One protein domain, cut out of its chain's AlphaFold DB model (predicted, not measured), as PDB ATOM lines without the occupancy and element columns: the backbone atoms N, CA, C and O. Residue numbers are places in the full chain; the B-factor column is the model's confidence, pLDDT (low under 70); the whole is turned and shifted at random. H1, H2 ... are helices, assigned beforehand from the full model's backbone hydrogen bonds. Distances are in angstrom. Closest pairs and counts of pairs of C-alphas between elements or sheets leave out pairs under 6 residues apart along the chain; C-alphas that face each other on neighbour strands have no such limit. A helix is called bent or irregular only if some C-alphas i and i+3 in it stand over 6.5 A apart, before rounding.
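Overview. This is residues 46 to 108 and 334 to 461 of the 461 residues of an uncharacterized protein of Porticoccus sp (UniProt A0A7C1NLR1). Six long helices run nearly alongside one another in a flat, up-and-down bundle, each against the one before it in the chain. H7 is in the middle: the hairpin of H1 and H2 extends the slab on one side of it, and H3, H5 and H6 form a triangle on the other, with short H4 near one end of H3. The 191 printed residues hold seven named helices, H1 to H7 in chain order, and no named strand; the class is all helix. The whole is compact, with a radius of gyration of the C-alphas of 18.7 A, and spans 57 by 44 by 22 A.

Along the chain. Find C-alpha 46 at (32.518, 8.443, 27.201); from there H1, residues 46 to 72, runs 38.9 A. H2, residues 79 to 106, runs 41.6 A and is irregular, but only just: C-alphas 80 and 83 are 6.7 A apart. Beyond the cut, find C-alpha 334 at (15.422, 27.768, 20.913), where H3, residues 334 to 356, begins its 33.5 A; it has a kink of 28 degrees near residue 341. H4 is residues 362 to 367. H5, residues 371 to 396, runs 37.6 A, and H6, residues 403 to 427, runs 37.3 A. H7, residues 438 to 460, runs 33.8 A to C-alpha 460 at (32.725, 19.802, 26.299); it is irregular, with C-alphas 442 and 445 7.2 A apart, and has a kink of 32 degrees near residue 445.

Arrangement. Start at the hairpin of H1 and H2, which touch at a shallow tilt of 4 degrees; their closest C-alphas, Leu 53 and Leu 100, are 6.3 A apart. H2 and H7 touch and run the same way at 11 degrees, closest at the C-alphas of Ser 90 and Pro 446, 5.0 A. H6 and H7, a hairpin, touch at the C-alphas of Leu 407 and Ile 452, 6.5 A. H5 and H6, also a hairpin, touch at the C-alphas of Ala 371 and Ser 422, 5.6 A. H3 is the hub: it touches H5 at the C-alphas of Ile 346 and Leu 381, 6.6 A; H6 at those of Val 354 and Val 418, 7.0 A; and, with residues 351 to 355 alone, H7 at those of Val 354 and Lys 441, 6.3 A. H3 and H4 only just touch, with 3 pairs of C-alphas within 8 A, the closest Ile 356 and Ala 363 at 6.8 A. H1 and H5, among others, are apart. In H1, H4 and H5 every O i to N i+4 pair is within hydrogen-bond range, against 22 of 24 in H2, 16 of 19 in H3, 20 of 21 in H6 and 17 of 19 in H7.

Size, cuts and confidence. The C-alphas farthest apart, those of Asp 47 and Ala 365, are 58.1 A apart. Residues 109 to 333 are not printed, and C-alphas 108 and 334 stand 18.5 A apart across this cut. Of the links printed whole, none is long. Residues 394 to 400, of which 394 to 396 belong to H5, stand free. Look in the B-factor column for pLDDT under 70 at residue 46 and residues 74 to 81, 359 to 368, 397 to 399 and 429 to 435; the mean of the printed part is 83.6.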
ATOM      1  N   ASP A  46      31.492   7.500  26.751       65.69
ATOM      2  CA  ASP A  46      32.518   8.443  27.201       65.69
ATOM      3  C   ASP A  46      33.808   8.357  26.374       65.69
ATOM      4  O   ASP A  46      34.375   9.389  26.000       65.69
ATOM      5  N   ASP A  47      34.240   7.140  26.026       73.62
ATOM      6  CA  ASP A  47      35.450   6.926  25.228       73.62
ATOM      7  C   ASP A  47      35.248   7.465  23.806       73.62
ATOM      8  O   ASP A  47      36.065   8.240  23.306       73.62
ATOM      9  N   MET A  48      34.098   7.167  23.185       78.44
ATOM     10  CA  MET A  48      33.773   7.687  21.852       78.44
ATOM     11  C   MET A  48      33.674   9.209  21.824       78.44
ATOM     12  O   MET A  48      34.176   9.836  20.888       78.44
ATOM     13  N   ARG A  49      33.029   9.823  22.822       84.12
ATOM     14  CA  ARG A  49      32.926  11.283  22.908       84.12
ATOM     15  C   ARG A  49      34.315  11.916  22.907       84.12
ATOM     16  O   ARG A  49      34.587  12.786  22.081       84.12
ATOM     17  N   ARG A  50      35.204  11.462  23.797       85.75
ATOM     18  CA  ARG A  50      36.567  12.002  23.918       85.75
ATOM     19  C   ARG A  50      37.386  11.793  22.652       85.75
ATOM     20  O   ARG A  50      38.100  12.710  22.241       85.75
ATOM     21  N   GLU A  51      37.268  10.634  22.012       86.94
ATOM     22  CA  GLU A  51      37.934  10.352  20.740       86.94
ATOM     23  C   GLU A  51      37.470  11.307  19.633       86.94
ATOM     24  O   GLU A  51      38.303  11.962  19.004       86.94
ATOM     25  N   TRP A  52      36.157  11.467  19.433       87.50
ATOM     26  CA  TRP A  52      35.613  12.363  18.407       87.50
ATOM     27  C   TRP A  52      35.966  13.832  18.654       87.50
ATOM     28  O   TRP A  52      36.341  14.535  17.711       87.50
ATOM     29  N   LEU A  53      35.907  14.294  19.909       89.12
ATOM     30  CA  LEU A  53      36.337  15.648  20.274       89.12
ATOM     31  C   LEU A  53      37.831  15.850  19.985       89.12
ATOM     32  O   LEU A  53      38.212  16.871  19.410       89.12
ATOM     33  N   SER A  54      38.674  14.867  20.314       87.88
ATOM     34  CA  SER A  54      40.118  14.919  20.050       87.88
ATOM     35  C   SER A  54      40.421  14.948  18.550       87.88
ATOM     36  O   SER A  54      41.235  15.753  18.100       87.88
ATOM     37  N   VAL A  55      39.736  14.123  17.751       88.06
ATOM     38  CA  VAL A  55      39.877  14.112  16.286       88.06
ATOM     39  C   VAL A  55      39.520  15.476  15.699       88.06
ATOM     40  O   VAL A  55      40.299  16.022  14.919       88.06
ATOM     41  N   LEU A  56      38.384  16.059  16.098       89.06
ATOM     42  CA  LEU A  56      37.978  17.391  15.640       89.06
ATOM     43  C   LEU A  56      39.007  18.461  16.018       89.06
ATOM     44  O   LEU A  56      39.351  19.301  15.183       89.06
ATOM     45  N   PHE A  57      39.541  18.399  17.238       90.69
ATOM     46  CA  PHE A  57      40.599  19.292  17.695       90.69
ATOM     47  C   PHE A  57      41.858  19.185  16.825       90.69
ATOM     48  O   PHE A  57      42.327  20.195  16.299       90.69
ATOM     49  N   TYR A  58      42.380  17.975  16.603       89.31
ATOM     50  CA  TYR A  58      43.591  17.779  15.803       89.31
ATOM     51  C   TYR A  58      43.406  18.170  14.337       89.31
ATOM     52  O   TYR A  58      44.302  18.783  13.754       89.31
ATOM     53  N   VAL A  59      42.246  17.870  13.743       87.94
ATOM     54  CA  VAL A  59      41.919  18.286  12.371       87.94
ATOM     55  C   VAL A  59      41.925  19.809  12.267       87.94
ATOM     56  O   VAL A  59      42.559  20.361  11.368       87.94
ATOM     57  N   LEU A  60      41.283  20.501  13.206       87.88
ATOM     58  CA  LEU A  60      41.196  21.957  13.187       87.88
ATOM     59  C   LEU A  60      42.562  22.620  13.412       87.88
ATOM     60  O   LEU A  60      42.936  23.520  12.662       87.88
ATOM     61  N   VAL A  61      43.356  22.119  14.365       87.50
ATOM     62  CA  VAL A  61      44.738  22.577  14.584       87.50
ATOM     63  C   VAL A  61      45.596  22.349  13.337       87.50
ATOM     64  O   VAL A  61      46.327  23.250  12.927       87.50
ATOM     65  N   SER A  62      45.480  21.191  12.681       84.25
ATOM     66  CA  SER A  62      46.203  20.894  11.439       84.25
ATOM     67  C   SER A  62      45.840  21.867  10.314       84.25
ATOM     68  O   SER A  62      46.723  22.338   9.593       84.25
ATOM     69  N   VAL A  63      44.557  22.211  10.169       84.19
ATOM     70  CA  VAL A  63      44.104  23.191   9.171       84.19
ATOM     71  C   VAL A  63      44.643  24.590   9.488       84.19
ATOM     72  O   VAL A  63      45.134  25.263   8.582       84.19
ATOM     73  N   ILE A  64      44.642  25.004  10.759       81.75
ATOM     74  CA  ILE A  64      45.217  26.289  11.191       81.75
ATOM     75  C   ILE A  64      46.716  26.359  10.914       81.75
ATOM     76  O   ILE A  64      47.182  27.337  10.328       81.75
ATOM     77  N   LEU A  65      47.475  25.324  11.280       84.06
ATOM     78  CA  LEU A  65      48.915  25.274  11.034       84.06
ATOM     79  C   LEU A  65      49.235  25.280   9.535       84.06
ATOM     80  O   LEU A  65      50.153  25.979   9.110       84.06
ATOM     81  N   SER A  66      48.445  24.567   8.729       80.44
ATOM     82  CA  SER A  66      48.596  24.552   7.269       80.44
ATOM     83  C   SER A  66      48.330  25.932   6.661       80.44
ATOM     84  O   SER A  66      49.095  26.400   5.821       80.44
ATOM     85  N   ALA A  67      47.284  26.624   7.116       77.00
ATOM     86  CA  ALA A  67      46.976  27.974   6.659       77.00
ATOM     87  C   ALA A  67      48.040  28.995   7.082       77.00
ATOM     88  O   ALA A  67      48.418  29.854   6.286       77.00
ATOM     89  N   LEU A  68      48.565  28.874   8.306       76.81
ATOM     90  CA  LEU A  68      49.651  29.714   8.803       76.81
ATOM     91  C   LEU A  68      50.949  29.472   8.019       76.81
ATOM     92  O   LEU A  68      51.626  30.428   7.649       76.81
ATOM     93  N   PHE A  69      51.260  28.217   7.687       78.62
ATOM     94  CA  PHE A  69      52.391  27.864   6.828       78.62
ATOM     95  C   PHE A  69      52.258  28.474   5.424       78.62
ATOM     96  O   PHE A  69      53.193  29.112   4.941       78.62
ATOM     97  N   CYS A  70      51.082  28.362   4.799       72.25
ATOM     98  CA  CYS A  70      50.802  28.993   3.505       72.25
ATOM     99  C   CYS A  70      50.897  30.526   3.568       72.25
ATOM    100  O   CYS A  70      51.401  31.147   2.634       72.25
ATOM    101  N   ALA A  71      50.453  31.143   4.668       70.31
ATOM    102  CA  ALA A  71      50.549  32.587   4.867       70.31
ATOM    103  C   ALA A  71      52.005  33.066   5.026       70.31
ATOM    104  O   ALA A  71      52.355  34.117   4.493       70.31
ATOM    105  N   LEU A  72      52.861  32.292   5.704       71.19
ATOM    106  CA  LEU A  72      54.289  32.598   5.880       71.19
ATOM    107  C   LEU A  72      55.100  32.468   4.582       71.19
ATOM    108  O   LEU A  72      56.102  33.160   4.417       71.19
ATOM    109  N   GLN A  73      54.685  31.590   3.666       70.56
ATOM    110  CA  GLN A  73      55.347  31.393   2.369       70.56
ATOM    111  C   GLN A  73      54.982  32.469   1.332       70.56
ATOM    112  O   GLN A  73      55.603  32.535   0.270       70.56
ATOM    113  N   TRP A  74      53.981  33.315   1.604       66.81
ATOM    114  CA  TRP A  74      53.513  34.304   0.636       66.81
ATOM    115  C   TRP A  74      54.463  35.521   0.597       66.81
ATOM    116  O   TRP A  74      54.591  36.207   1.613       66.81
ATOM    117  N   PRO A  75      55.109  35.862  -0.545       53.59
ATOM    118  CA  PRO A  75      56.231  36.817  -0.585       53.59
ATOM    119  C   PRO A  75      55.891  38.303  -0.364       53.59
ATOM    120  O   PRO A  75      56.684  39.173  -0.717       53.59
ATOM    121  N   GLY A  76      54.727  38.642   0.190       57.97
ATOM    122  CA  GLY A  76      54.414  40.031   0.509       57.97
ATOM    123  C   GLY A  76      53.050  40.216   1.172       57.97
ATOM    124  O   GLY A  76      52.076  39.584   0.751       57.97
ATOM    125  N   PRO A  77      52.932  41.126   2.160       54.94
ATOM    126  CA  PRO A  77      51.669  41.464   2.797       54.94
ATOM    127  C   PRO A  77      50.890  42.401   1.871       54.94
ATOM    128  O   PRO A  77      50.746  43.593   2.125       54.94
ATOM    129  N   SER A  78      50.400  41.886   0.746       56.09
ATOM    130  CA  SER A  78      49.382  42.621   0.003       56.09
ATOM    131  C   SER A  78      48.080  42.500   0.791       56.09
ATOM    132  O   SER A  78      47.466  41.433   0.868       56.09
ATOM    133  N   ALA A  79      47.669  43.607   1.414       56.69
ATOM    134  CA  ALA A  79      46.509  43.674   2.305       56.69
ATOM    135  C   ALA A  79      45.210  43.114   1.684       56.69
ATOM    136  O   ALA A  79      44.290  42.719   2.398       56.69
ATOM    137  N   ARG A  80      45.164  43.013   0.348       65.50
ATOM    138  CA  ARG A  80      44.044  42.496  -0.442       65.50
ATOM    139  C   ARG A  80      43.715  41.017  -0.192       65.50
ATOM    140  O   ARG A  80      42.546  40.664  -0.305       65.50
ATOM    141  N   TYR A  81      44.689  40.163   0.139       69.62
ATOM    142  CA  TYR A  81      44.454  38.712   0.281       69.62
ATOM    143  C   TYR A  81      44.377  38.220   1.731       69.62
ATOM    144  O   TYR A  81      43.826  37.154   1.981       69.62
ATOM    145  N   VAL A  82      44.867  38.984   2.710       75.06
ATOM    146  CA  VAL A  82      44.924  38.519   4.109       75.06
ATOM    147  C   VAL A  82      43.554  38.538   4.790       75.06
ATOM    148  O   VAL A  82      43.209  37.601   5.507       75.06
ATOM    149  N   LEU A  83      42.734  39.554   4.512       78.44
ATOM    150  CA  LEU A  83      41.375  39.638   5.044       78.44
ATOM    151  C   LEU A  83      40.477  38.455   4.618       78.44
ATOM    152  O   LEU A  83      39.878  37.836   5.499       78.44
ATOM    153  N   PRO A  84      40.378  38.078   3.324       82.31
ATOM    154  CA  PRO A  84      39.567  36.925   2.936       82.31
ATOM    155  C   PRO A  84      40.098  35.605   3.513       82.31
ATOM    156  O   PRO A  84      39.293  34.769   3.914       82.31
ATOM    157  N   ILE A  85      41.421  35.424   3.637       82.38
ATOM    158  CA  ILE A  85      42.005  34.233   4.285       82.38
ATOM    159  C   ILE A  85      41.583  34.157   5.758       82.38
ATOM    160  O   ILE A  85      41.150  33.105   6.221       82.38
ATOM    161  N   SER A  86      41.653  35.275   6.481       85.00
ATOM    162  CA  SER A  86      41.224  35.376   7.881       85.00
ATOM    163  C   SER A  86      39.745  35.006   8.074       85.00
ATOM    164  O   SER A  86      39.399  34.231   8.973       85.00
ATOM    165  N   ILE A  87      38.872  35.485   7.183       86.69
ATOM    166  CA  ILE A  87      37.442  35.150   7.200       86.69
ATOM    167  C   ILE A  87      37.229  33.655   6.932       86.69
ATOM    168  O   ILE A  87      36.491  33.010   7.674       86.69
ATOM    169  N   ILE A  88      37.901  33.084   5.927       87.50
ATOM    170  CA  ILE A  88      37.805  31.650   5.604       87.50
ATOM    171  C   ILE A  88      38.266  30.793   6.788       87.50
ATOM    172  O   ILE A  88      37.578  29.846   7.166       87.50
ATOM    173  N   MET A  89      39.386  31.150   7.420       85.44
ATOM    174  CA  MET A  89      39.899  30.453   8.605       85.44
ATOM    175  C   MET A  89      38.914  30.467   9.770       85.44
ATOM    176  O   MET A  89      38.711  29.456  10.448       85.44
ATOM    177  N   SER A  90      38.258  31.602   9.973       91.25
ATOM    178  CA  SER A  90      37.252  31.750  11.022       91.25
ATOM    179  C   SER A  90      35.999  30.937  10.707       91.25
ATOM    180  O   SER A  90      35.455  30.290  11.596       91.25
ATOM    181  N   LEU A  91      35.581  30.892   9.437       91.44
ATOM    182  CA  LEU A  91      34.459  30.071   8.981       91.44
ATOM    183  C   LEU A  91      34.719  28.577   9.226       91.44
ATOM    184  O   LEU A  91      33.858  27.891   9.765       91.44
ATOM    185  N   ILE A  92      35.919  28.088   8.893       90.56
ATOM    186  CA  ILE A  92      36.332  26.705   9.180       90.56
ATOM    187  C   ILE A  92      36.277  26.435  10.687       90.56
ATOM    188  O   ILE A  92      35.790  25.390  11.114       90.56
ATOM    189  N   THR A  93      36.724  27.394  11.498       90.88
ATOM    190  CA  THR A  93      36.696  27.266  12.957       90.88
ATOM    191  C   THR A  93      35.263  27.212  13.496       90.88
ATOM    192  O   THR A  93      34.962  26.370  14.338       90.88
ATOM    193  N   PHE A  94      34.343  28.020  12.959       92.38
ATOM    194  CA  PHE A  94      32.914  27.947  13.288       92.38
ATOM    195  C   PHE A  94      32.269  26.619  12.872       92.38
ATOM    196  O   PHE A  94      31.460  26.079  13.626       92.38
ATOM    197  N   VAL A  95      32.658  26.050  11.727       92.31
ATOM    198  CA  VAL A  95      32.241  24.690  11.339       92.31
ATOM    199  C   VAL A  95      32.764  23.658  12.344       92.31
ATOM    200  O   VAL A  95      32.027  22.752  12.728       92.31
ATOM    201  N   GLY A  96      33.997  23.822  12.830       91.38
ATOM    202  CA  GLY A  96      34.558  23.003  13.904       91.38
ATOM    203  C   GLY A  96      33.766  23.099  15.210       91.38
ATOM    204  O   GLY A  96      33.446  22.069  15.793       91.38
ATOM    205  N   ILE A  97      33.386  24.312  15.633       91.94
ATOM    206  CA  ILE A  97      32.531  24.547  16.814       91.94
ATOM    207  C   ILE A  97      31.193  23.810  16.668       91.94
ATOM    208  O   ILE A  97      30.786  23.091  17.577       91.94
ATOM    209  N   TYR A  98      30.540  23.932  15.509       91.31
ATOM    210  CA  TYR A  98      29.303  23.200  15.227       91.31
ATOM    211  C   TYR A  98      29.503  21.678  15.285       91.31
ATOM    212  O   TYR A  98      28.657  20.959  15.814       91.31
ATOM    213  N   GLY A  99      30.646  21.185  14.797       91.25
ATOM    214  CA  GLY A  99      31.044  19.786  14.939       91.25
ATOM    215  C   GLY A  99      31.157  19.347  16.402       91.25
ATOM    216  O   GLY A  99      30.625  18.296  16.752       91.25
ATOM    217  N   LEU A 100      31.781  20.159  17.267       91.50
ATOM    218  CA  LEU A 100      31.867  19.876  18.708       91.50
ATOM    219  C   LEU A 100      30.475  19.798  19.346       91.50
ATOM    220  O   LEU A 100      30.207  18.866  20.100       91.50
ATOM    221  N   TRP A 101      29.574  20.724  19.003       90.44
ATOM    222  CA  TRP A 101      28.187  20.688  19.478       90.44
ATOM    223  C   TRP A 101      27.468  19.415  19.038       90.44
ATOM    224  O   TRP A 101      26.829  18.768  19.858       90.44
ATOM    225  N   LYS A 102      27.631  19.000  17.775       89.62
ATOM    226  CA  LYS A 102      27.017  17.769  17.260       89.62
ATOM    227  C   LYS A 102      27.550  16.501  17.918       89.62
ATOM    228  O   LYS A 102      26.799  15.543  18.080       89.62
ATOM    229  N   VAL A 103      28.828  16.477  18.292       89.06
ATOM    230  CA  VAL A 103      29.397  15.366  19.066       89.06
ATOM    231  C   VAL A 103      28.836  15.360  20.487       89.06
ATOM    232  O   VAL A 103      28.452  14.297  20.962       89.06
ATOM    233  N   ALA A 104      28.739  16.521  21.139       85.81
ATOM    234  CA  ALA A 104      28.197  16.631  22.493       85.81
ATOM    235  C   ALA A 104      26.702  16.271  22.577       85.81
ATOM    236  O   ALA A 104      26.308  15.586  23.510       85.81
ATOM    237  N   GLU A 105      25.902  16.666  21.583       83.38
ATOM    238  CA  GLU A 105      24.487  16.282  21.439       83.38
ATOM    239  C   GLU A 105      24.344  14.767  21.220       83.38
ATOM    240  O   GLU A 105      23.517  14.103  21.829       83.38
ATOM    241  N   ARG A 106      25.205  14.172  20.383       81.88
ATOM    242  CA  ARG A 106      25.139  12.733  20.088       81.88
ATOM    243  C   ARG A 106      25.611  11.848  21.245       81.88
ATOM    244  O   ARG A 106      25.172  10.702  21.341       81.88
ATOM    245  N   TYR A 107      26.534  12.345  22.061       80.62
ATOM    246  CA  TYR A 107      27.131  11.625  23.183       80.62
ATOM    247  C   TYR A 107      27.053  12.494  24.453       80.62
ATOM    248  O   TYR A 107      28.065  13.086  24.866       80.62
ATOM    249  N   PRO A 108      25.854  12.614  25.058       72.88
ATOM    250  CA  PRO A 108      25.666  13.380  26.287       72.88
ATOM    251  C   PRO A 108      26.489  12.779  27.432       72.88
ATOM    252  O   PRO A 108      26.824  11.595  27.413       72.88
ATOM    253  N   ASN A 334      16.040  26.641  20.213       83.00
ATOM    254  CA  ASN A 334      15.422  27.768  20.913       83.00
ATOM    255  C   ASN A 334      16.471  28.638  21.649       83.00
ATOM    256  O   ASN A 334      16.534  29.852  21.401       83.00
ATOM    257  N   PRO A 335      17.360  28.070  22.492       85.50
ATOM    258  CA  PRO A 335      18.507  28.790  23.046       85.50
ATOM    259  C   PRO A 335      19.459  29.348  21.987       85.50
ATOM    260  O   PRO A 335      19.968  30.456  22.152       85.50
ATOM    261  N   PHE A 336      19.685  28.622  20.887       83.75
ATOM    262  CA  PHE A 336      20.535  29.095  19.797       83.75
ATOM    263  C   PHE A 336      20.007  30.412  19.209       83.75
ATOM    264  O   PHE A 336      20.727  31.411  19.170       83.75
ATOM    265  N   VAL A 337      18.731  30.454  18.815       86.38
ATOM    266  CA  VAL A 337      18.119  31.651  18.217       86.38
ATOM    267  C   VAL A 337      18.095  32.814  19.210       86.38
ATOM    268  O   VAL A 337      18.487  33.928  18.868       86.38
ATOM    269  N   SER A 338      17.676  32.561  20.450       86.56
ATOM    270  CA  SER A 338      17.502  33.619  21.455       86.56
ATOM    271  C   SER A 338      18.816  34.182  22.008       86.56
ATOM    272  O   SER A 338      18.844  35.341  22.421       86.56
ATOM    273  N   ARG A 339      19.908  33.404  22.023       87.88
ATOM    274  CA  ARG A 339      21.167  33.798  22.687       87.88
ATOM    275  C   ARG A 339      22.345  33.991  21.735       87.88
ATOM    276  O   ARG A 339      23.114  34.932  21.934       87.88
ATOM    277  N   ILE A 340      22.489  33.161  20.696       89.38
ATOM    278  CA  ILE A 340      23.631  33.240  19.766       89.38
ATOM    279  C   ILE A 340      23.414  34.323  18.704       89.38
ATOM    280  O   ILE A 340      24.364  35.033  18.379       89.38
ATOM    281  N   ILE A 341      22.191  34.520  18.195       90.06
ATOM    282  CA  ILE A 341      21.936  35.551  17.171       90.06
ATOM    283  C   ILE A 341      22.290  36.962  17.675       90.06
ATOM    284  O   ILE A 341      23.047  37.644  16.980       90.06
ATOM    285  N   PRO A 342      21.854  37.414  18.871       91.06
ATOM    286  CA  PRO A 342      22.255  38.728  19.384       91.06
ATOM    287  C   PRO A 342      23.775  38.867  19.546       91.06
ATOM    288  O   PRO A 342      24.356  39.876  19.149       91.06
ATOM    289  N   ALA A 343      24.437  37.831  20.066       92.50
ATOM    290  CA  ALA A 343      25.891  37.783  20.209       92.50
ATOM    291  C   ALA A 343      26.622  37.885  18.853       92.50
ATOM    292  O   ALA A 343      27.618  38.607  18.726       92.50
ATOM    293  N   ALA A 344      26.104  37.217  17.820       93.19
ATOM    294  CA  ALA A 344      26.623  37.292  16.460       93.19
ATOM    295  C   ALA A 344      26.433  38.691  15.855       93.19
ATOM    296  O   ALA A 344      27.378  39.241  15.291       93.19
ATOM    297  N   VAL A 345      25.255  39.306  16.026       94.69
ATOM    298  CA  VAL A 345      24.984  40.682  15.572       94.69
ATOM    299  C   VAL A 345      25.958  41.667  16.219       94.69
ATOM    300  O   VAL A 345      26.560  42.474  15.514       94.69
ATOM    301  N   ILE A 346      26.189  41.565  17.529       95.12
ATOM    302  CA  ILE A 346      27.151  42.420  18.242       95.12
ATOM    303  C   ILE A 346      28.574  42.203  17.724       95.12
ATOM    304  O   ILE A 346      29.300  43.173  17.517       95.12
ATOM    305  N   SER A 347      28.966  40.957  17.454       95.62
ATOM    306  CA  SER A 347      30.279  40.641  16.878       95.62
ATOM    307  C   SER A 347      30.453  41.256  15.482       95.62
ATOM    308  O   SER A 347      31.501  41.829  15.186       95.62
ATOM    309  N   ILE A 348      29.410  41.215  14.645       94.94
ATOM    310  CA  ILE A 348      29.398  41.858  13.323       94.94
ATOM    311  C   ILE A 348      29.472  43.382  13.462       94.94
ATOM    312  O   ILE A 348      30.295  44.007  12.801       94.94
ATOM    313  N   MET A 349      28.665  43.995  14.334       94.69
ATOM    314  CA  MET A 349      28.699  45.444  14.576       94.69
ATOM    315  C   MET A 349      30.068  45.901  15.088       94.69
ATOM    316  O   MET A 349      30.601  46.905  14.620       94.69
ATOM    317  N   MET A 350      30.673  45.135  15.994       94.44
ATOM    318  CA  MET A 350      32.020  45.391  16.494       94.44
ATOM    319  C   MET A 350      33.057  45.317  15.366       94.44
ATOM    320  O   MET A 350      33.936  46.172  15.276       94.44
ATOM    321  N   PHE A 351      32.926  44.353  14.453       92.94
ATOM    322  CA  PHE A 351      33.786  44.269  13.277       92.94
ATOM    323  C   PHE A 351      33.585  45.440  12.304       92.94
ATOM    324  O   PHE A 351      34.562  45.957  11.767       92.94
ATOM    325  N   LEU A 352      32.349  45.910  12.102       89.81
ATOM    326  CA  LEU A 352      32.078  47.106  11.296       89.81
ATOM    327  C   LEU A 352      32.767  48.344  11.887       89.81
ATOM    328  O   LEU A 352      33.378  49.112  11.146       89.81
ATOM    329  N   ILE A 353      32.749  48.497  13.215       89.06
ATOM    330  CA  ILE A 353      33.494  49.556  13.910       89.06
ATOM    331  C   ILE A 353      34.996  49.435  13.620       89.06
ATOM    332  O   ILE A 353      35.639  50.435  13.293       89.06
ATOM    333  N   VAL A 354      35.560  48.221  13.661       88.31
ATOM    334  CA  VAL A 354      36.962  47.984  13.273       88.31
ATOM    335  C   VAL A 354      37.196  48.378  11.811       88.31
ATOM    336  O   VAL A 354      38.170  49.063  11.530       88.31
ATOM    337  N   LEU A 355      36.317  48.032  10.868       83.12
ATOM    338  CA  LEU A 355      36.499  48.401   9.456       83.12
ATOM    339  C   LEU A 355      36.536  49.918   9.230       83.12
ATOM    340  O   LEU A 355      37.345  50.385   8.428       83.12
ATOM    341  N   ILE A 356      35.699  50.667   9.950       79.69
ATOM    342  CA  ILE A 356      35.592  52.130   9.840       79.69
ATOM    343  C   ILE A 356      36.746  52.838  10.571       79.69
ATOM    344  O   ILE A 356      37.112  53.959  10.218       79.69
ATOM    345  N   SER A 357      37.372  52.173  11.547       77.81
ATOM    346  CA  SER A 357      38.461  52.725  12.358       77.81
ATOM    347  C   SER A 357      39.770  52.864  11.573       77.81
ATOM    348  O   SER A 357      40.669  52.033  11.688       77.81
ATOM    349  N   THR A 358      39.881  53.889  10.727       73.19
ATOM    350  CA  THR A 358      41.063  54.150   9.890       73.19
ATOM    351  C   THR A 358      41.350  55.646   9.798       73.19
ATOM    352  O   THR A 358      40.422  56.447   9.727       73.19
ATOM    353  N   LYS A 359      42.633  56.032   9.772       66.69
ATOM    354  CA  LYS A 359      43.051  57.436   9.587       66.69
ATOM    355  C   LYS A 359      43.232  57.848   8.121       66.69
ATOM    356  O   LYS A 359      43.301  59.036   7.825       66.69
ATOM    357  N   THR A 360      43.328  56.890   7.202       61.12
ATOM    358  CA  THR A 360      43.690  57.123   5.794       61.12
ATOM    359  C   THR A 360      42.672  56.516   4.833       61.12
ATOM    360  O   THR A 360      42.265  55.373   5.021       61.12
ATOM    361  N   GLY A 361      42.349  57.231   3.751       61.75
ATOM    362  CA  GLY A 361      41.517  56.740   2.643       61.75
ATOM    363  C   GLY A 361      40.133  57.391   2.558       61.75
ATOM    364  O   GLY A 361      39.753  58.194   3.408       61.75
ATOM    365  N   GLU A 362      39.369  57.038   1.518       58.34
ATOM    366  CA  GLU A 362      38.027  57.590   1.254       58.34
ATOM    367  C   GLU A 362      37.046  57.341   2.412       58.34
ATOM    368  O   GLU A 362      36.253  58.216   2.746       58.34
ATOM    369  N   ALA A 363      37.151  56.192   3.088       57.47
ATOM    370  CA  ALA A 363      36.315  55.857   4.243       57.47
ATOM    371  C   ALA A 363      36.550  56.793   5.443       57.47
ATOM    372  O   ALA A 363      35.589  57.212   6.083       57.47
ATOM    373  N   ALA A 364      37.804  57.175   5.717       60.78
ATOM    374  CA  ALA A 364      38.134  58.125   6.782       60.78
ATOM    375  C   ALA A 364      37.606  59.537   6.467       60.78
ATOM    376  O   ALA A 364      37.134  60.234   7.365       60.78
ATOM    377  N   ALA A 365      37.634  59.931   5.189       59.72
ATOM    378  CA  ALA A 365      37.116  61.216   4.722       59.72
ATOM    379  C   ALA A 365      35.579  61.301   4.763       59.72
ATOM    380  O   ALA A 365      35.036  62.379   4.986       59.72
ATOM    381  N   TRP A 366      34.881  60.179   4.553       56.66
ATOM    382  CA  TRP A 366      33.415  60.132   4.537       56.66
ATOM    383  C   TRP A 366      32.796  59.912   5.923       56.66
ATOM    384  O   TRP A 366      31.713  60.425   6.191       56.66
ATOM    385  N   LEU A 367      33.466  59.155   6.800       65.25
ATOM    386  CA  LEU A 367      32.909  58.727   8.091       65.25
ATOM    387  C   LEU A 367      33.528  59.421   9.309       65.25
ATOM    388  O   LEU A 367      32.901  59.398  10.360       65.25
ATOM    389  N   GLY A 368      34.706  60.046   9.185       62.38
ATOM    390  CA  GLY A 368      35.359  60.779  10.275       62.38
ATOM    391  C   GLY A 368      35.698  59.894  11.479       62.38
ATOM    392  O   GLY A 368      34.916  59.760  12.412       62.38
ATOM    393  N   PHE A 369      36.886  59.289  11.494       73.75
ATOM    394  CA  PHE A 369      37.308  58.452  12.620       73.75
ATOM    395  C   PHE A 369      37.706  59.291  13.845       73.75
ATOM    396  O   PHE A 369      38.694  60.028  13.797       73.75
ATOM    397  N   THR A 370      37.019  59.096  14.977       79.88
ATOM    398  CA  THR A 370      37.550  59.456  16.299       79.88
ATOM    399  C   THR A 370      37.522  58.250  17.241       79.88
ATOM    400  O   THR A 370      36.553  57.492  17.289       79.88
ATOM    401  N   ALA A 371      38.589  58.059  18.026       79.81
ATOM    402  CA  ALA A 371      38.627  56.985  19.024       79.81
ATOM    403  C   ALA A 371      37.521  57.135  20.082       79.81
ATOM    404  O   ALA A 371      37.047  56.137  20.617       79.81
ATOM    405  N   ASN A 372      37.080  58.368  20.351       84.56
ATOM    406  CA  ASN A 372      35.974  58.627  21.263       84.56
ATOM    407  C   ASN A 372      34.662  58.022  20.741       84.56
ATOM    408  O   ASN A 372      33.988  57.314  21.483       84.56
ATOM    409  N   ASP A 373      34.343  58.211  19.457       85.75
ATOM    410  CA  ASP A 373      33.122  57.652  18.856       85.75
ATOM    411  C   ASP A 373      33.127  56.120  18.882       85.75
ATOM    412  O   ASP A 373      32.100  55.492  19.145       85.75
ATOM    413  N   VAL A 374      34.301  55.505  18.695       88.88
ATOM    414  CA  VAL A 374      34.471  54.053  18.848       88.88
ATOM    415  C   VAL A 374      34.184  53.611  20.277       88.88
ATOM    416  O   VAL A 374      33.403  52.686  20.479       88.88
ATOM    417  N   VAL A 375      34.780  54.262  21.278       88.69
ATOM    418  CA  VAL A 375      34.563  53.912  22.691       88.69
ATOM    419  C   VAL A 375      33.095  54.100  23.090       88.69
ATOM    420  O   VAL A 375      32.537  53.247  23.784       88.69
ATOM    421  N   VAL A 376      32.435  55.156  22.606       90.50
ATOM    422  CA  VAL A 376      30.995  55.380  22.813       90.50
ATOM    423  C   VAL A 376      30.168  54.266  22.162       90.50
ATOM    424  O   VAL A 376      29.299  53.686  22.817       90.50
ATOM    425  N   GLY A 377      30.471  53.894  20.914       91.12
ATOM    426  CA  GLY A 377      29.806  52.789  20.220       91.12
ATOM    427  C   GLY A 377      29.978  51.444  20.934       91.12
ATOM    428  O   GLY A 377      29.009  50.709  21.128       91.12
ATOM    429  N   LEU A 378      31.191  51.139  21.405       93.75
ATOM    430  CA  LEU A 378      31.476  49.927  22.180       93.75
ATOM    431  C   LEU A 378      30.768  49.929  23.540       93.75
ATOM    432  O   LEU A 378      30.329  48.872  23.987       93.75
ATOM    433  N   SER A 379      30.604  51.094  24.174       92.75
ATOM    434  CA  SER A 379      29.864  51.228  25.439       92.75
ATOM    435  C   SER A 379      28.385  50.869  25.268       92.75
ATOM    436  O   SER A 379      27.812  50.177  26.111       92.75
ATOM    437  N   ALA A 380      27.772  51.269  24.146       94.06
ATOM    438  CA  ALA A 380      26.405  50.876  23.812       94.06
ATOM    439  C   ALA A 380      26.291  49.359  23.585       94.06
ATOM    440  O   ALA A 380      25.397  48.718  24.138       94.06
ATOM    441  N   LEU A 381      27.225  48.764  22.831       95.50
ATOM    442  CA  LEU A 381      27.260  47.313  22.616       95.50
ATOM    443  C   LEU A 381      27.454  46.544  23.931       95.50
ATOM    444  O   LEU A 381      26.747  45.564  24.157       95.50
ATOM    445  N   PHE A 382      28.349  47.012  24.811       95.44
ATOM    446  CA  PHE A 382      28.589  46.443  26.141       95.44
ATOM    447  C   PHE A 382      27.311  46.394  26.983       95.44
ATOM    448  O   PHE A 382      27.013  45.367  27.590       95.44
ATOM    449  N   PHE A 383      26.526  47.473  26.987       94.94
ATOM    450  CA  PHE A 383      25.269  47.508  27.728       94.94
ATOM    451  C   PHE A 383      24.273  46.456  27.219       94.94
ATOM    452  O   PHE A 383      23.706  45.706  28.013       94.94
ATOM    453  N   VAL A 384      24.112  46.336  25.896       93.94
ATOM    454  CA  VAL A 384      23.202  45.353  25.283       93.94
ATOM    455  C   VAL A 384      23.618  43.917  25.624       93.94
ATOM    456  O   VAL A 384      22.778  43.105  26.025       93.94
ATOM    457  N   ILE A 385      24.911  43.591  25.518       94.50
ATOM    458  CA  ILE A 385      25.389  42.245  25.855       94.50
ATOM    459  C   ILE A 385      25.351  41.973  27.368       94.50
ATOM    460  O   ILE A 385      25.083  40.846  27.779       94.50
ATOM    461  N   GLY A 386      25.541  42.994  28.210       94.44
ATOM    462  CA  GLY A 386      25.392  42.905  29.666       94.44
ATOM    463  C   GLY A 386      23.959  42.593  30.102       94.44
ATOM    464  O   GLY A 386      23.750  41.720  30.946       94.44
ATOM    465  N   LEU A 387      22.965  43.234  29.478       93.56
ATOM    466  CA  LEU A 387      21.552  42.912  29.700       93.56
ATOM    467  C   LEU A 387      21.220  41.487  29.254       93.56
ATOM    468  O   LEU A 387      20.577  40.749  29.995       93.56
ATOM    469  N   THR A 388      21.712  41.077  28.081       91.88
ATOM    470  CA  THR A 388      21.472  39.725  27.544       91.88
ATOM    471  C   THR A 388      22.055  38.642  28.459       91.88
ATOM    472  O   THR A 388      21.421  37.615  28.695       91.88
ATOM    473  N   HIS A 389      23.246  38.882  29.009       92.81
ATOM    474  CA  HIS A 389      23.887  37.985  29.969       92.81
ATOM    475  C   HIS A 389      23.140  37.945  31.316       92.81
ATOM    476  O   HIS A 389      22.920  36.868  31.866       92.81
ATOM    477  N   THR A 390      22.686  39.097  31.819       91.69
ATOM    478  CA  THR A 390      21.892  39.168  33.059       91.69
ATOM    479  C   THR A 390      20.579  38.396  32.924       91.69
ATOM    480  O   THR A 390      20.221  37.634  33.820       91.69
ATOM    481  N   ASP A 391      19.895  38.539  31.788       90.50
ATOM    482  CA  ASP A 391      18.661  37.812  31.480       90.50
ATOM    483  C   ASP A 391      18.882  36.288  31.431       90.50
ATOM    484  O   ASP A 391      18.107  35.529  32.015       90.50
ATOM    485  N   LEU A 392      19.992  35.825  30.831       88.56
ATOM    486  CA  LEU A 392      20.366  34.406  30.869       88.56
ATOM    487  C   LEU A 392      20.493  33.911  32.319       88.56
ATOM    488  O   LEU A 392      19.880  32.903  32.679       88.56
ATOM    489  N   ARG A 393      21.241  34.631  33.165       88.12
ATOM    490  CA  ARG A 393      21.462  34.236  34.565       88.12
ATOM    491  C   ARG A 393      20.160  34.188  35.362       88.12
ATOM    492  O   ARG A 393      19.969  33.270  36.155       88.12
ATOM    493  N   GLN A 394      19.261  35.143  35.137       86.75
ATOM    494  CA  GLN A 394      17.957  35.180  35.800       86.75
ATOM    495  C   GLN A 394      17.068  34.003  35.381       86.75
ATOM    496  O   GLN A 394      16.444  33.387  36.243       86.75
ATOM    497  N   SER A 395      17.067  33.640  34.093       82.06
ATOM    498  CA  SER A 395      16.222  32.555  33.573       82.06
ATOM    499  C   SER A 395      16.568  31.165  34.117       82.06
ATOM    500  O   SER A 395      15.674  30.344  34.305       82.06
ATOM    501  N   LEU A 396      17.848  30.902  34.394       78.31
ATOM    502  CA  LEU A 396      18.325  29.573  34.792       78.31
ATOM    503  C   LEU A 396      18.769  29.500  36.250       78.31
ATOM    504  O   LEU A 396      18.984  28.397  36.725       78.31
ATOM    505  N   SER A 397      18.914  30.637  36.951       68.25
ATOM    506  CA  SER A 397      19.228  30.753  38.391       68.25
ATOM    507  C   SER A 397      20.226  29.704  38.924       68.25
ATOM    508  O   SER A 397      20.114  29.242  40.061       68.25
ATOM    509  N   SER A 398      21.204  29.318  38.097       68.81
ATOM    510  CA  SER A 398      22.216  28.323  38.446       68.81
ATOM    511  C   SER A 398      23.279  28.953  39.342       68.81
ATOM    512  O   SER A 398      23.533  30.159  39.283       68.81
ATOM    513  N   SER A 399      23.928  28.140  40.173       66.12
ATOM    514  CA  SER A 399      25.119  28.552  40.925       66.12
ATOM    515  C   SER A 399      26.409  28.382  40.110       66.12
ATOM    516  O   SER A 399      27.341  29.163  40.290       66.12
ATOM    517  N   SER A 400      26.446  27.440  39.160       81.56
ATOM    518  CA  SER A 400      27.608  27.159  38.308       81.56
ATOM    519  C   SER A 400      27.731  28.138  37.133       81.56
ATOM    520  O   SER A 400      26.781  28.850  36.798       81.56
ATOM    521  N   ILE A 401      28.924  28.218  36.532       87.50
ATOM    522  CA  ILE A 401      29.139  28.970  35.287       87.50
ATOM    523  C   ILE A 401      28.637  28.114  34.123       87.50
ATOM    524  O   ILE A 401      29.058  26.967  33.977       87.50
ATOM    525  N   MET A 402      27.756  28.673  33.301       91.25
ATOM    526  CA  MET A 402      27.163  27.981  32.155       91.25
ATOM    527  C   MET A 402      28.034  28.157  30.909       91.25
ATOM    528  O   MET A 402      28.628  29.217  30.708       91.25
ATOM    529  N   TYR A 403      28.057  27.165  30.016       90.94
ATOM    530  CA  TYR A 403      28.811  27.229  28.757       90.94
ATOM    531  C   TYR A 403      28.559  28.534  27.966       90.94
ATOM    532  O   TYR A 403      29.503  29.199  27.534       90.94
ATOM    533  N   PHE A 404      27.303  28.969  27.835       90.25
ATOM    534  CA  PHE A 404      26.965  30.218  27.133       90.25
ATOM    535  C   PHE A 404      27.467  31.499  27.815       90.25
ATOM    536  O   PHE A 404      27.670  32.499  27.127       90.25
ATOM    537  N   GLU A 405      27.736  31.495  29.123       92.88
ATOM    538  CA  GLU A 405      28.332  32.659  29.796       92.88
ATOM    539  C   GLU A 405      29.758  32.914  29.309       92.88
ATOM    540  O   GLU A 405      30.163  34.066  29.142       92.88
ATOM    541  N   TYR A 406      30.495  31.858  28.962       93.56
ATOM    542  CA  TYR A 406      31.822  32.015  28.381       93.56
ATOM    543  C   TYR A 406      31.793  32.701  27.011       93.56
ATOM    544  O   TYR A 406      32.719  33.449  26.698       93.56
ATOM    545  N   LEU A 407      30.735  32.522  26.208       92.88
ATOM    546  CA  LEU A 407      30.575  33.272  24.954       92.88
ATOM    547  C   LEU A 407      30.479  34.778  25.232       92.88
ATOM    548  O   LEU A 407      31.111  35.577  24.541       92.88
ATOM    549  N   TYR A 408      29.750  35.168  26.282       94.12
ATOM    550  CA  TYR A 408      29.674  36.563  26.712       94.12
ATOM    551  C   TYR A 408      31.016  37.077  27.233       94.12
ATOM    552  O   TYR A 408      31.420  38.177  26.858       94.12
ATOM    553  N   PHE A 409      31.757  36.276  28.005       95.69
ATOM    554  CA  PHE A 409      33.104  36.644  28.451       95.69
ATOM    555  C   PHE A 409      34.067  36.869  27.283       95.69
ATOM    556  O   PHE A 409      34.799  37.860  27.279       95.69
ATOM    557  N   VAL A 410      34.027  36.015  26.255       96.38
ATOM    558  CA  VAL A 410      34.821  36.214  25.034       96.38
ATOM    559  C   VAL A 410      34.427  37.521  24.338       96.38
ATOM    560  O   VAL A 410      35.304  38.290  23.949       96.38
ATOM    561  N   ILE A 411      33.131  37.834  24.235       96.06
ATOM    562  CA  ILE A 411      32.669  39.102  23.646       96.06
ATOM    563  C   ILE A 411      33.130  40.311  24.472       96.06
ATOM    564  O   ILE A 411      33.531  41.317  23.891       96.06
ATOM    565  N   TYR A 412      33.142  40.230  25.805       96.38
ATOM    566  CA  TYR A 412      33.672  41.302  26.656       96.38
ATOM    567  C   TYR A 412      35.167  41.536  26.421       96.38
ATOM    568  O   TYR A 412      35.597  42.683  26.290       96.38
ATOM    569  N   ILE A 413      35.951  40.461  26.296       96.25
ATOM    570  CA  ILE A 413      37.375  40.546  25.943       96.25
ATOM    571  C   ILE A 413      37.539  41.190  24.560       96.25
ATOM    572  O   ILE A 413      38.401  42.050  24.385       96.25
ATOM    573  N   MET A 414      36.686  40.840  23.594       96.19
ATOM    574  CA  MET A 414      36.703  41.441  22.259       96.19
ATOM    575  C   MET A 414      36.355  42.929  22.265       96.19
ATOM    576  O   MET A 414      37.024  43.706  21.587       96.19
ATOM    577  N   LEU A 415      35.367  43.352  23.058       95.38
ATOM    578  CA  LEU A 415      35.032  44.768  23.226       95.38
ATOM    579  C   LEU A 415      36.236  45.557  23.757       95.38
ATOM    580  O   LEU A 415      36.576  46.605  23.209       95.38
ATOM    581  N   LEU A 416      36.922  45.029  24.778       94.31
ATOM    582  CA  LEU A 416      38.137  45.639  25.322       94.31
ATOM    583  C   LEU A 416      39.274  45.663  24.297       94.31
ATOM    584  O   LEU A 416      39.938  46.685  24.144       94.31
ATOM    585  N   TYR A 417      39.476  44.574  23.557       93.19
ATOM    586  CA  TYR A 417      40.468  44.498  22.485       93.19
ATOM    587  C   TYR A 417      40.230  45.564  21.402       93.19
ATOM    588  O   TYR A 417      41.165  46.264  20.996       93.19
ATOM    589  N   VAL A 418      38.980  45.755  20.968       92.38
ATOM    590  CA  VAL A 418      38.632  46.785  19.976       92.38
ATOM    591  C   VAL A 418      38.773  48.201  20.551       92.38
ATOM    592  O   VAL A 418      39.255  49.093  19.857       92.38
ATOM    593  N   ALA A 419      38.450  48.413  21.829       91.12
ATOM    594  CA  ALA A 419      38.663  49.701  22.494       91.12
ATOM    595  C   ALA A 419      40.155  50.060  22.612       91.12
ATOM    596  O   ALA A 419      40.560  51.176  22.298       91.12
ATOM    597  N   ILE A 420      40.993  49.113  23.037       89.62
ATOM    598  CA  ILE A 420      42.437  49.336  23.190       89.62
ATOM    599  C   ILE A 420      43.087  49.572  21.823       89.62
ATOM    600  O   ILE A 420      43.893  50.491  21.671       89.62
ATOM    601  N   SER A 421      42.718  48.776  20.816       87.38
ATOM    602  CA  SER A 421      43.253  48.939  19.461       87.38
ATOM    603  C   SER A 421      42.859  50.280  18.839       87.38
ATOM    604  O   SER A 421      43.710  50.909  18.215       87.38
ATOM    605  N   SER A 422      41.637  50.780  19.056       85.50
ATOM    606  CA  SER A 422      41.219  52.084  18.520       85.50
ATOM    607  C   SER A 422      41.997  53.256  19.133       85.50
ATOM    608  O   SER A 422      42.425  54.155  18.404       85.50
ATOM    609  N   VAL A 423      42.262  53.222  20.444       84.94
ATOM    610  CA  VAL A 423      43.103  54.219  21.129       84.94
ATOM    611  C   VAL A 423      44.546  54.147  20.634       84.94
ATOM    612  O   VAL A 423      45.156  55.180  20.353       84.94
ATOM    613  N   TYR A 424      45.087  52.938  20.475       84.50
ATOM    614  CA  TYR A 424      46.441  52.742  19.961       84.50
ATOM    615  C   TYR A 424      46.593  53.269  18.526       84.50
ATOM    616  O   TYR A 424      47.551  53.982  18.226       84.50
ATOM    617  N   ILE A 425      45.619  52.989  17.653       81.44
ATOM    618  CA  ILE A 425      45.571  53.535  16.289       81.44
ATOM    619  C   ILE A 425      45.537  55.063  16.345       81.44
ATOM    620  O   ILE A 425      46.311  55.709  15.647       81.44
ATOM    621  N   ALA A 426      44.714  55.657  17.216       79.31
ATOM    622  CA  ALA A 426      44.624  57.108  17.357       79.31
ATOM    623  C   ALA A 426      45.949  57.774  17.765       79.31
ATOM    624  O   ALA A 426      46.239  58.862  17.270       79.31
ATOM    625  N   GLN A 427      46.785  57.118  18.575       79.75
ATOM    626  CA  GLN A 427      48.078  57.660  19.019       79.75
ATOM    627  C   GLN A 427      49.231  57.462  18.022       79.75
ATOM    628  O   GLN A 427      50.217  58.189  18.092       79.75
ATOM    629  N   ARG A 428      49.143  56.485  17.113       74.31
ATOM    630  CA  ARG A 428      50.251  56.121  16.215       74.31
ATOM    631  C   ARG A 428      50.430  57.114  15.058       74.31
ATOM    632  O   ARG A 428      49.441  57.585  14.496       74.31
ATOM    633  N   ASP A 429      51.680  57.373  14.675       68.44
ATOM    634  CA  ASP A 429      52.018  58.175  13.493       68.44
ATOM    635  C   ASP A 429      51.701  57.444  12.179       68.44
ATOM    636  O   ASP A 429      51.880  56.228  12.058       68.44
ATOM    637  N   LEU A 430      51.279  58.225  11.178       63.03
ATOM    638  CA  LEU A 430      50.926  57.760   9.837       63.03
ATOM    639  C   LEU A 430      52.169  57.252   9.098       63.03
ATOM    640  O   LEU A 430      53.029  58.034   8.692       63.03
ATOM    641  N   ILE A 431      52.252  55.941   8.871       60.81
ATOM    642  CA  ILE A 431      53.291  55.343   8.025       60.81
ATOM    643  C   ILE A 431      52.742  55.228   6.600       60.81
ATOM    644  O   ILE A 431      51.768  54.517   6.349       60.81
ATOM    645  N   ALA A 432      53.372  55.924   5.652       52.88
ATOM    646  CA  ALA A 432      52.937  55.944   4.259       52.88
ATOM    647  C   ALA A 432      52.897  54.527   3.648       52.88
ATOM    648  O   ALA A 432      53.899  53.814   3.635       52.88
ATOM    649  N   GLY A 433      51.734  54.139   3.112       59.34
ATOM    650  CA  GLY A 433      51.538  52.883   2.377       59.34
ATOM    651  C   GLY A 433      51.102  51.671   3.210       59.34
ATOM    652  O   GLY A 433      50.909  50.604   2.630       59.34
ATOM    653  N   TYR A 434      50.909  51.811   4.527       59.00
ATOM    654  CA  TYR A 434      50.428  50.728   5.393       59.00
ATOM    655  C   TYR A 434      49.060  51.071   5.997       59.00
ATOM    656  O   TYR A 434      48.886  52.147   6.563       59.00
ATOM    657  N   ASP A 435      48.087  50.158   5.901       66.62
ATOM    658  CA  ASP A 435      46.814  50.297   6.623       66.62
ATOM    659  C   ASP A 435      47.082  50.083   8.120       66.62
ATOM    660  O   ASP A 435      47.426  48.983   8.558       66.62
ATOM    661  N   GLU A 436      46.963  51.150   8.911       70.06
ATOM    662  CA  GLU A 436      47.261  51.155  10.350       70.06
ATOM    663  C   GLU A 436      46.452  50.116  11.128       70.06
ATOM    664  O   GLU A 436      46.913  49.595  12.145       70.06
ATOM    665  N   ASN A 437      45.260  49.791  10.625       76.81
ATOM    666  CA  ASN A 437      44.326  48.878  11.259       76.81
ATOM    667  C   ASN A 437      44.327  47.478  10.618       76.81
ATOM    668  O   ASN A 437      43.483  46.631  10.915       76.81
ATOM    669  N   PHE A 438      45.288  47.205   9.733       77.31
ATOM    670  CA  PHE A 438      45.410  45.926   9.041       77.31
ATOM    671  C   PHE A 438      45.470  44.730  10.000       77.31
ATOM    672  O   PHE A 438      44.812  43.712   9.772       77.31
ATOM    673  N   LEU A 439      46.234  44.869  11.089       77.81
ATOM    674  CA  LEU A 439      46.417  43.809  12.078       77.81
ATOM    675  C   LEU A 439      45.098  43.488  12.791       77.81
ATOM    676  O   LEU A 439      44.691  42.329  12.818       77.81
ATOM    677  N   THR A 440      44.394  44.500  13.303       84.62
ATOM    678  CA  THR A 440      43.124  44.303  14.015       84.62
ATOM    679  C   THR A 440      42.057  43.731  13.089       84.62
ATOM    680  O   THR A 440      41.387  42.775  13.466       84.62
ATOM    681  N   LYS A 441      41.939  44.255  11.857       85.50
ATOM    682  CA  LYS A 441      41.005  43.750  10.835       85.50
ATOM    683  C   LYS A 441      41.255  42.277  10.518       85.50
ATOM    684  O   LYS A 441      40.308  41.506  10.389       85.50
ATOM    685  N   SER A 442      42.524  41.886  10.414       84.12
ATOM    686  CA  SER A 442      42.914  40.519  10.061       84.12
ATOM    687  C   SER A 442      42.818  39.547  11.238       84.12
ATOM    688  O   SER A 442      42.526  38.377  11.021       84.12
ATOM    689  N   LEU A 443      43.041  39.996  12.475       86.62
ATOM    690  CA  LEU A 443      43.020  39.131  13.661       86.62
ATOM    691  C   LEU A 443      41.655  39.036  14.343       86.62
ATOM    692  O   LEU A 443      41.441  38.081  15.083       86.62
ATOM    693  N   PHE A 444      40.734  39.971  14.090       92.00
ATOM    694  CA  PHE A 444      39.437  40.027  14.772       92.00
ATOM    695  C   PHE A 444      38.683  38.687  14.736       92.00
ATOM    696  O   PHE A 444      38.392  38.111  15.785       92.00
ATOM    697  N   TRP A 445      38.390  38.173  13.536       93.44
ATOM    698  CA  TRP A 445      37.614  36.942  13.375       93.44
ATOM    699  C   TRP A 445      38.380  35.678  13.802       93.44
ATOM    700  O   TRP A 445      37.789  34.862  14.515       93.44
ATOM    701  N   PRO A 446      39.676  35.501  13.461       90.69
ATOM    702  CA  PRO A 446      40.443  34.341  13.899       90.69
ATOM    703  C   PRO A 446      40.578  34.277  15.414       90.69
ATOM    704  O   PRO A 446      40.446  33.199  15.984       90.69
ATOM    705  N   PHE A 447      40.793  35.413  16.078       91.12
ATOM    706  CA  PHE A 447      40.895  35.454  17.531       91.12
ATOM    707  C   PHE A 447      39.545  35.155  18.195       91.12
ATOM    708  O   PHE A 447      39.488  34.290  19.065       91.12
ATOM    709  N   LEU A 448      38.455  35.787  17.739       94.75
ATOM    710  CA  LEU A 448      37.103  35.517  18.243       94.75
ATOM    711  C   LEU A 448      36.729  34.035  18.092       94.75
ATOM    712  O   LEU A 448      36.341  33.387  19.061       94.75
ATOM    713  N   SER A 449      36.861  33.490  16.880       94.19
ATOM    714  CA  SER A 449      36.486  32.102  16.585       94.19
ATOM    715  C   SER A 449      37.374  31.090  17.314       94.19
ATOM    716  O   SER A 449      36.852  30.123  17.861       94.19
ATOM    717  N   SER A 450      38.685  31.334  17.408       91.38
ATOM    718  CA  SER A 450      39.604  30.461  18.154       91.38
ATOM    719  C   SER A 450      39.330  30.491  19.657       91.38
ATOM    720  O   SER A 450      39.336  29.441  20.291       91.38
ATOM    721  N   ALA A 451      39.052  31.665  20.235       94.00
ATOM    722  CA  ALA A 451      38.704  31.782  21.649       94.00
ATOM    723  C   ALA A 451      37.413  31.014  21.966       94.00
ATOM    724  O   ALA A 451      37.390  30.220  22.906       94.00
ATOM    725  N   ILE A 452      36.368  31.175  21.142       95.12
ATOM    726  CA  ILE A 452      35.123  30.404  21.286       95.12
ATOM    727  C   ILE A 452      35.401  28.907  21.146       95.12
ATOM    728  O   ILE A 452      34.903  28.121  21.951       95.12
ATOM    729  N   PHE A 453      36.201  28.496  20.161       93.69
ATOM    730  CA  PHE A 453      36.535  27.090  19.953       93.69
ATOM    731  C   PHE A 453      37.266  26.485  21.155       93.69
ATOM    732  O   PHE A 453      36.869  25.422  21.620       93.69
ATOM    733  N   LEU A 454      38.280  27.166  21.698       92.38
ATOM    734  CA  LEU A 454      39.046  26.685  22.851       92.38
ATOM    735  C   LEU A 454      38.180  26.534  24.102       92.38
ATOM    736  O   LEU A 454      38.277  25.521  24.787       92.38
ATOM    737  N   VAL A 455      37.308  27.508  24.375       93.75
ATOM    738  CA  VAL A 455      36.343  27.406  25.478       93.75
ATOM    739  C   VAL A 455      35.381  26.245  25.233       93.75
ATOM    740  O   VAL A 455      35.164  25.433  26.124       93.75
ATOM    741  N   THR A 456      34.821  26.143  24.026       92.81
ATOM    742  CA  THR A 456      33.874  25.075  23.672       92.81
ATOM    743  C   THR A 456      34.509  23.704  23.843       92.81
ATOM    744  O   THR A 456      33.918  22.828  24.459       92.81
ATOM    745  N   PHE A 457      35.737  23.530  23.364       91.94
ATOM    746  CA  PHE A 457      36.490  22.303  23.561       91.94
ATOM    747  C   PHE A 457      36.749  22.037  25.049       91.94
ATOM    748  O   PHE A 457      36.447  20.951  25.518       91.94
ATOM    749  N   GLY A 458      37.233  23.024  25.809       91.06
ATOM    750  CA  GLY A 458      37.558  22.850  27.228       91.06
ATOM    751  C   GLY A 458      36.359  22.554  28.135       91.06
ATOM    752  O   GLY A 458      36.539  21.923  29.168       91.06
ATOM    753  N   VAL A 459      35.154  22.997  27.765       89.69
ATOM    754  CA  VAL A 459      33.919  22.721  28.523       89.69
ATOM    755  C   VAL A 459      33.269  21.394  28.109       89.69
ATOM    756  O   VAL A 459      32.645  20.732  28.939       89.69
ATOM    757  N   LEU A 460      33.368  21.011  26.830       86.69
ATOM    758  CA  LEU A 460      32.725  19.802  26.299       86.69
ATOM    759  C   LEU A 460      33.602  18.544  26.371       86.69
ATOM    760  O   LEU A 460      33.057  17.441  26.296       86.69
ATOM    761  N   TYR A 461      34.921  18.684  26.478       84.69
ATOM    762  CA  TYR A 461      35.849  17.569  26.690       84.69
ATOM    763  C   TYR A 461      35.729  17.004  28.106       84.69
ATOM    764  O   TYR A 461      35.689  15.755  28.234       84.69
TER     765      TYR A 461